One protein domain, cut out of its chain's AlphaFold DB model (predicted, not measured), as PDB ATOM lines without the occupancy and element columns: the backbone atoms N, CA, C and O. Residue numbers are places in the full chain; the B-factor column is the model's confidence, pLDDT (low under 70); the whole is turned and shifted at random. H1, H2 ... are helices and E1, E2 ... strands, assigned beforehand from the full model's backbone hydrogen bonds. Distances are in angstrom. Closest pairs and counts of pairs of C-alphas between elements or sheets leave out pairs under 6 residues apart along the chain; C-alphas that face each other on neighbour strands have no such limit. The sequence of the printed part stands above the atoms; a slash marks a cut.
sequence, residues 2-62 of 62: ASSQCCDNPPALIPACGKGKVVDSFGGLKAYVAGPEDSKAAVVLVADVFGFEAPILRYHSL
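What this domain is: This is residues 2 to 62 of the 62 residues of an uncharacterized protein of Zea mays (UniProt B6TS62). Little regular structure: the model is mostly long loops, with the short helix H1 towards one end of the long axis and a small hairpin of E1 and E2 towards the other. The printed part has 61 residues, 16 of them in named elements, in the order H1, E1, E2, mixed in class, with the two strands antiparallel. It is loose, with a radius of gyration of the C-alphas of 13.2 A and spans of 37 by 28 by 21 A.

How they stand to each other: Start at H1, residues 4 to 8, whose one O i to N i+4 pair is within hydrogen-bond range. It is apart from E2, residues 29 to 33. E2 forms a hairpin with E1, residues 21 to 26, at 146 degrees; look for N 23 and O 31, 2.8 A apart.

Where its parts are: Find C-alpha 4 at (-32.509, -29.978, 18.299), where H1 begins. E1 runs 11.6 A; E2 runs 11.5 A to C-alpha 33 at (-25.284, -23.068, 44.399).

The domain as a whole: The C-alphas farthest apart, Gly 28 and Leu 62, are 40.0 A apart. The printed part has no cut. The link from H1 to E1 is long. The pLDDT is under 70 for 23 printed residues, among them residues 49 to 62.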
ATOM      1  N   ALA A   2     -33.536 -32.901  25.522       63.72
ATOM      2  CA  ALA A   2     -33.398 -31.681  24.755       63.72
ATOM      3  C   ALA A   2     -33.747 -31.890  23.271       63.72
ATOM      4  O   ALA A   2     -33.330 -32.869  22.651       63.72
ATOM      5  N   SER A   3     -34.532 -30.972  22.708       72.19
ATOM      6  CA  SER A   3     -34.806 -30.918  21.270       72.19
ATOM      7  C   SER A   3     -33.588 -30.384  20.502       72.19
ATOM      8  O   SER A   3     -32.674 -29.819  21.102       72.19
ATOM      9  N   SER A   4     -33.584 -30.504  19.168       73.00
ATOM     10  CA  SER A   4     -32.509 -29.978  18.299       73.00
ATOM     11  C   SER A   4     -32.186 -28.502  18.557       73.00
ATOM     12  O   SER A   4     -31.028 -28.104  18.564       73.00
ATOM     13  N   GLN A   5     -33.206 -27.715  18.905       71.56
ATOM     14  CA  GLN A   5     -33.093 -26.295  19.248       71.56
ATOM     15  C   GLN A   5     -32.176 -25.998  20.448       71.56
ATOM     16  O   GLN A   5     -31.707 -24.872  20.594       71.56
ATOM     17  N   CYS A   6     -31.923 -26.983  21.312       66.31
ATOM     18  CA  CYS A   6     -30.951 -26.895  22.399       66.31
ATOM     19  C   CYS A   6     -29.509 -26.843  21.851       66.31
ATOM     20  O   CYS A   6     -28.681 -26.068  22.315       66.31
ATOM     21  N   CYS A   7     -29.223 -27.619  20.808       70.25
ATOM     22  CA  CYS A   7     -27.900 -27.679  20.190       70.25
ATOM     23  C   CYS A   7     -27.680 -26.548  19.174       70.25
ATOM     24  O   CYS A   7     -26.569 -26.039  19.069       70.25
ATOM     25  N   ASP A   8     -28.733 -26.142  18.457       77.44
ATOM     26  CA  ASP A   8     -28.647 -25.122  17.401       77.44
ATOM     27  C   ASP A   8     -28.519 -23.685  17.948       77.44
ATOM     28  O   ASP A   8     -28.036 -22.798  17.249       77.44
ATOM     29  N   ASN A   9     -28.955 -23.435  19.192       71.25
ATOM     30  CA  ASN A   9     -28.859 -22.123  19.841       71.25
ATOM     31  C   ASN A   9     -28.617 -22.255  21.361       71.25
ATOM     32  O   ASN A   9     -29.551 -22.075  22.163       71.25
ATOM     33  N   PRO A  10     -27.385 -22.605  21.774       69.19
ATOM     34  CA  PRO A  10     -27.055 -22.764  23.181       69.19
ATOM     35  C   PRO A  10     -27.074 -21.406  23.910       69.19
ATOM     36  O   PRO A  10     -26.693 -20.385  23.332       69.19
ATOM     37  N   PRO A  11     -27.491 -21.351  25.189       69.69
ATOM     38  CA  PRO A  11     -27.335 -20.156  26.002       69.69
ATOM     39  C   PRO A  11     -25.846 -19.838  26.184       69.69
ATOM     40  O   PRO A  11     -25.019 -20.736  26.343       69.69
ATOM     41  N   ALA A  12     -25.508 -18.550  26.205       72.19
ATOM     42  CA  ALA A  12     -24.169 -18.117  26.579       72.19
ATOM     43  C   ALA A  12     -23.923 -18.440  28.060       72.19
ATOM     44  O   ALA A  12     -24.676 -17.996  28.930       72.19
ATOM     45  N   LEU A  13     -22.871 -19.209  28.340       63.41
ATOM     46  CA  LEU A  13     -22.409 -19.451  29.700       63.41
ATOM     47  C   LEU A  13     -21.585 -18.243  30.161       63.41
ATOM     48  O   LEU A  13     -20.628 -17.846  29.494       63.41
ATOM     49  N   ILE A  14     -21.978 -17.625  31.275       65.31
ATOM     50  CA  ILE A  14     -21.259 -16.490  31.859       65.31
ATOM     51  C   ILE A  14     -20.931 -16.841  33.315       65.31
ATOM     52  O   ILE A  14     -21.756 -16.591  34.197       65.31
ATOM     53  N   PRO A  15     -19.732 -17.378  33.603       56.59
ATOM     54  CA  PRO A  15     -19.366 -17.831  34.948       56.59
ATOM     55  C   PRO A  15     -19.291 -16.688  35.974       56.59
ATOM     56  O   PRO A  15     -19.396 -16.926  37.173       56.59
ATOM     57  N   ALA A  16     -19.151 -15.441  35.512       64.06
ATOM     58  CA  ALA A  16     -19.191 -14.237  36.344       64.06
ATOM     59  C   ALA A  16     -20.615 -13.698  36.599       64.06
ATOM     60  O   ALA A  16     -20.770 -12.669  37.258       64.06
ATOM     61  N   CYS A  17     -21.655 -14.333  36.048       65.19
ATOM     62  CA  CYS A  17     -23.037 -13.886  36.189       65.19
ATOM     63  C   CYS A  17     -23.743 -14.602  37.354       65.19
ATOM     64  O   CYS A  17     -23.551 -15.794  37.595       65.19
ATOM     65  N   GLY A  18     -24.593 -13.868  38.075       72.62
ATOM     66  CA  GLY A  18     -25.304 -14.360  39.258       72.62
ATOM     67  C   GLY A  18     -24.530 -14.178  40.571       72.62
ATOM     68  O   GLY A  18     -23.434 -13.631  40.603       72.62
ATOM     69  N   LYS A  19     -25.146 -14.587  41.688       82.00
ATOM     70  CA  LYS A  19     -24.576 -14.479  43.051       82.00
ATOM     71  C   LYS A  19     -24.128 -15.825  43.634       82.00
ATOM     72  O   LYS A  19     -23.792 -15.898  44.812       82.00
ATOM     73  N   GLY A  20     -24.210 -16.892  42.846       83.25
ATOM     74  CA  GLY A  20     -23.819 -18.236  43.253       83.25
ATOM     75  C   GLY A  20     -22.378 -18.575  42.901       83.25
ATOM     76  O   GLY A  20     -21.659 -17.788  42.288       83.25
ATOM     77  N   LYS A  21     -21.974 -19.781  43.287       86.12
ATOM     78  CA  LYS A  21     -20.650 -20.343  43.014       86.12
ATOM     79  C   LYS A  21     -20.777 -21.783  42.544       86.12
ATOM     80  O   LYS A  21     -21.689 -22.497  42.963       86.12
ATOM     81  N   VAL A  22     -19.838 -22.209  41.708       86.12
ATOM     82  CA  VAL A  22     -19.674 -23.625  41.380       86.12
ATOM     83  C   VAL A  22     -18.989 -24.316  42.560       86.12
ATOM     84  O   VAL A  22     -17.972 -23.836  43.056       86.12
ATOM     85  N   VAL A  23     -19.562 -25.424  43.015       87.69
ATOM     86  CA  VAL A  23     -18.991 -26.322  44.022       87.69
ATOM     87  C   VAL A  23     -18.705 -27.673  43.378       87.69
ATOM     88  O   VAL A  23     -19.488 -28.152  42.557       87.69
ATOM     89  N   ASP A  24     -17.597 -28.302  43.758       88.44
ATOM     90  CA  ASP A  24     -17.203 -29.601  43.198       88.44
ATOM     91  C   ASP A  24     -17.957 -30.781  43.826       88.44
ATOM     92  O   ASP A  24     -17.989 -31.866  43.251       88.44
ATOM     93  N   SER A  25     -18.585 -30.577  44.990       87.06
ATOM     94  CA  SER A  25     -19.375 -31.610  45.658       87.06
ATOM     95  C   SER A  25     -20.569 -31.028  46.415       87.06
ATOM     96  O   SER A  25     -20.443 -30.470  47.504       87.06
ATOM     97  N   PHE A  26     -21.749 -31.209  45.834       86.25
ATOM     98  CA  PHE A  26     -23.054 -31.109  46.470       86.25
ATOM     99  C   PHE A  26     -23.684 -32.503  46.431       86.25
ATOM    100  O   PHE A  26     -24.189 -32.944  45.400       86.25
ATOM    101  N   GLY A  27     -23.543 -33.261  47.523       86.62
ATOM    102  CA  GLY A  27     -23.946 -34.672  47.548       86.62
ATOM    103  C   GLY A  27     -23.165 -35.557  46.564       86.62
ATOM    104  O   GLY A  27     -23.720 -36.521  46.048       86.62
ATOM    105  N   GLY A  28     -21.899 -35.224  46.273       89.00
ATOM    106  CA  GLY A  28     -21.056 -35.955  45.315       89.00
ATOM    107  C   GLY A  28     -21.188 -35.502  43.857       89.00
ATOM    108  O   GLY A  28     -20.541 -36.077  42.987       89.00
ATOM    109  N   LEU A  29     -21.999 -34.476  43.586       85.81
ATOM    110  CA  LEU A  29     -22.178 -33.898  42.254       85.81
ATOM    111  C   LEU A  29     -21.580 -32.492  42.187       85.81
ATOM    112  O   LEU A  29     -21.735 -31.703  43.117       85.81
ATOM    113  N   LYS A  30     -20.956 -32.147  41.058       86.44
ATOM    114  CA  LYS A  30     -20.623 -30.750  40.754       86.44
ATOM    115  C   LYS A  30     -21.926 -29.953  40.635       86.44
ATOM    116  O   LYS A  30     -22.881 -30.463  40.061       86.44
ATOM    117  N   ALA A  31     -22.000 -28.744  41.185       87.00
ATOM    118  CA  ALA A  31     -23.240 -27.961  41.188       87.00
ATOM    119  C   ALA A  31     -22.986 -26.451  41.231       87.00
ATOM    120  O   ALA A  31     -21.995 -26.005  41.799       87.00
ATOM    121  N   TYR A  32     -23.910 -25.656  40.690       86.06
ATOM    122  CA  TYR A  32     -23.997 -24.223  40.982       86.06
ATOM    123  C   TYR A  32     -24.941 -24.011  42.158       86.06
ATOM    124  O   TYR A  32     -26.101 -24.419  42.096       86.06
ATOM    125  N   VAL A  33     -24.470 -23.355  43.214       87.69
ATOM    126  CA  VAL A  33     -25.284 -23.068  44.399       87.69
ATOM    127  C   VAL A  33     -25.387 -21.561  44.583       87.69
ATOM    128  O   VAL A  33     -24.375 -20.860  44.601       87.69
ATOM    129  N   ALA A  34     -26.616 -21.069  44.734       88.69
ATOM    130  CA  ALA A  34     -26.929 -19.674  45.012       88.69
ATOM    131  C   ALA A  34     -27.993 -19.576  46.113       88.69
ATOM    132  O   ALA A  34     -28.879 -20.424  46.195       88.69
ATOM    133  N   GLY A  35     -27.925 -18.511  46.914       89.25
ATOM    134  CA  GLY A  35     -28.863 -18.242  48.006       89.25
ATOM    135  C   GLY A  35     -28.201 -18.241  49.392       89.25
ATOM    136  O   GLY A  35     -26.986 -18.419  49.486       89.25
ATOM    137  N   PRO A  36     -28.982 -17.991  50.459       90.88
ATOM    138  CA  PRO A  36     -28.496 -17.982  51.840       90.88
ATOM    139  C   PRO A  36     -28.045 -19.370  52.314       90.88
ATOM    140  O   PRO A  36     -28.731 -20.359  52.052       90.88
ATOM    141  N   GLU A  37     -26.937 -19.437  53.059       87.69
ATOM    142  CA  GLU A  37     -26.399 -20.694  53.616       87.69
ATOM    143  C   GLU A  37     -27.316 -21.324  54.680       87.69
ATOM    144  O   GLU A  37     -27.278 -22.533  54.888       87.69
ATOM    145  N   ASP A  38     -28.175 -20.527  55.318       92.50
ATOM    146  CA  ASP A  38     -29.136 -20.944  56.347       92.50
ATOM    147  C   ASP A  38     -30.512 -21.346  55.783       92.50
ATOM    148  O   ASP A  38     -31.468 -21.581  56.533       92.50
ATOM    149  N   SER A  39     -30.631 -21.459  54.457       92.31
ATOM    150  CA  SER A  39     -31.868 -21.891  53.802       92.31
ATOM    151  C   SER A  39     -32.249 -23.314  54.221       92.31
ATOM    152  O   SER A  39     -31.496 -24.265  54.031       92.31
ATOM    153  N   LYS A  40     -33.471 -23.490  54.737       95.06
ATOM    154  CA  LYS A  40     -34.010 -24.810  55.134       95.06
ATOM    155  C   LYS A  40     -34.579 -25.627  53.970       95.06
ATOM    156  O   LYS A  40     -34.964 -26.777  54.158       95.06
ATOM    157  N   ALA A  41     -34.682 -25.021  52.794       92.06
ATOM    158  CA  ALA A  41     -35.203 -25.633  51.582       92.06
ATOM    159  C   ALA A  41     -34.412 -25.127  50.372       92.06
ATOM    160  O   ALA A  41     -33.909 -24.004  50.382       92.06
ATOM    161  N   ALA A  42     -34.336 -25.950  49.328       89.19
ATOM    162  CA  ALA A  42     -33.664 -25.622  48.078       89.19
ATOM    163  C   ALA A  42     -34.532 -26.026  46.881       89.19
ATOM    164  O   ALA A  42     -35.291 -26.994  46.948       89.19
ATOM    165  N   VAL A  43     -34.388 -25.295  45.776       89.00
ATOM    166  CA  VAL A  43     -34.936 -25.676  44.469       89.00
ATOM    167  C   VAL A  43     -33.806 -26.297  43.658       89.00
ATOM    168  O   VAL A  43     -32.770 -25.665  43.464       89.00
ATOM    169  N   VAL A  44     -34.003 -27.528  43.187       87.19
ATOM    170  CA  VAL A  44     -33.020 -28.238  42.363       87.19
ATOM    171  C   VAL A  44     -33.449 -28.158  40.904       87.19
ATOM    172  O   VAL A  44     -34.521 -28.639  40.539       87.19
ATOM    173  N   LEU A  45     -32.602 -27.558  40.073       83.25
ATOM    174  CA  LEU A  45     -32.767 -27.531  38.625       83.25
ATOM    175  C   LEU A  45     -31.818 -28.562  38.014       83.25
ATOM    176  O   LEU A  45     -30.604 -28.451  38.165       83.25
ATOM    177  N   VAL A  46     -32.370 -29.564  37.333       80.75
ATOM    178  CA  VAL A  46     -31.597 -30.586  36.615       80.75
ATOM    179  C   VAL A  46     -31.809 -30.376  35.123       80.75
ATOM    180  O   VAL A  46     -32.943 -30.403  34.649       80.75
ATOM    181  N   ALA A  47     -30.719 -30.155  34.393       75.12
ATOM    182  CA  ALA A  47     -30.720 -29.987  32.945       75.12
ATOM    183  C   ALA A  47     -29.810 -31.037  32.298       75.12
ATOM    184  O   ALA A  47     -28.796 -31.425  32.872       75.12
ATOM    185  N   ASP A  48     -30.173 -31.488  31.101       73.69
ATOM    186  CA  ASP A  48     -29.461 -32.534  30.364       73.69
ATOM    187  C   ASP A  48     -28.307 -32.007  29.492       73.69
ATOM    188  O   ASP A  48     -27.389 -32.773  29.210       73.69
ATOM    189  N   VAL A  49     -28.316 -30.729  29.081       68.94
ATOM    190  CA  VAL A  49     -27.355 -30.215  28.076       68.94
ATOM    191  C   VAL A  49     -26.411 -29.115  28.575       68.94
ATOM    192  O   VAL A  49     -25.231 -29.149  28.246       68.94
ATOM    193  N   PHE A  50     -26.870 -28.139  29.366       69.69
ATOM    194  CA  PHE A  50     -26.087 -26.905  29.602       69.69
ATOM    195  C   PHE A  50     -25.329 -26.824  30.937       69.69
ATOM    196  O   PHE A  50     -24.702 -25.808  31.223       69.69
ATOM    197  N   GLY A  51     -25.315 -27.901  31.727       65.44
ATOM    198  CA  GLY A  51     -24.393 -28.053  32.859       65.44
ATOM    199  C   GLY A  51     -24.632 -27.126  34.063       65.44
ATOM    200  O   GLY A  51     -25.756 -26.723  34.351       65.44
ATOM    201  N   PHE A  52     -23.550 -26.864  34.810       60.00
ATOM    202  CA  PHE A  52     -23.539 -26.348  36.191       60.00
ATOM    203  C   PHE A  52     -23.042 -24.904  36.319       60.00
ATOM    204  O   PHE A  52     -22.530 -24.528  37.368       60.00
ATOM    205  N   GLU A  53     -23.088 -24.109  35.261       64.12
ATOM    206  CA  GLU A  53     -22.873 -22.662  35.368       64.12
ATOM    207  C   GLU A  53     -24.229 -21.972  35.456       64.12
ATOM    208  O   GLU A  53     -25.229 -22.590  35.105       64.12
ATOM    209  N   ALA A  54     -24.285 -20.725  35.939       59.50
ATOM    210  CA  ALA A  54     -25.537 -19.976  36.018       59.50
ATOM    211  C   ALA A  54     -26.178 -19.916  34.620       59.50
ATOM    212  O   ALA A  54     -25.692 -19.167  33.764       59.50
ATOM    213  N   PRO A  55     -27.240 -20.698  34.344       57.50
ATOM    214  CA  PRO A  55     -27.823 -20.673  33.024       57.50
ATOM    215  C   PRO A  55     -28.593 -19.362  32.927       57.50
ATOM    216  O   PRO A  55     -29.434 -19.057  33.777       57.50
ATOM    217  N   ILE A  56     -28.324 -18.575  31.887       56.59
ATOM    218  CA  ILE A  56     -29.202 -17.459  31.541       56.59
ATOM    219  C   ILE A  56     -30.501 -18.089  31.039       56.59
ATOM    220  O   ILE A  56     -30.647 -18.415  29.859       56.59
ATOM    221  N   LEU A  57     -31.440 -18.322  31.957       53.75
ATOM    222  CA  LEU A  57     -32.812 -18.671  31.620       53.75
ATOM    223  C   LEU A  57     -33.353 -17.473  30.845       53.75
ATOM    224  O   LEU A  57     -33.536 -16.404  31.424       53.75
ATOM    225  N   ARG A  58     -33.456 -17.629  29.520       49.47
ATOM    226  CA  ARG A  58     -33.707 -16.547  28.562       49.47
ATOM    227  C   ARG A  58     -34.739 -15.564  29.127       49.47
ATOM    228  O   ARG A  58     -35.900 -15.929  29.292       49.47
ATOM    229  N   TYR A  59     -34.336 -14.317  29.380       42.00
ATOM    230  CA  TYR A  59     -35.305 -13.228  29.363       42.00
ATOM    231  C   TYR A  59     -35.728 -13.083  27.904       42.00
ATOM    232  O   TYR A  59     -34.889 -12.872  27.029       42.00
ATOM    233  N   HIS A  60     -37.018 -13.246  27.629       39.53
ATOM    234  CA  HIS A  60     -37.581 -12.797  26.366       39.53
ATOM    235  C   HIS A  60     -37.520 -11.263  26.393       39.53
ATOM    236  O   HIS A  60     -38.403 -10.625  26.963       39.53
ATOM    237  N   SER A  61     -36.439 -10.668  25.880       45.94
ATOM    238  CA  SER A  61     -36.526  -9.278  25.440       45.94
ATOM    239  C   SER A  61     -37.353  -9.296  24.167       45.94
ATOM    240  O   SER A  61     -37.012 -10.017  23.229       45.94
ATOM    241  N   LEU A  62     -38.450  -8.542  24.192       39.88
ATOM    242  CA  LEU A  62     -39.081  -8.019  22.985       39.88
ATOM    243  C   LEU A  62     -38.035  -7.305  22.116       39.88
ATOM    244  O   LEU A  62     -37.066  -6.760  22.708       39.88
TER     245      LEU A  62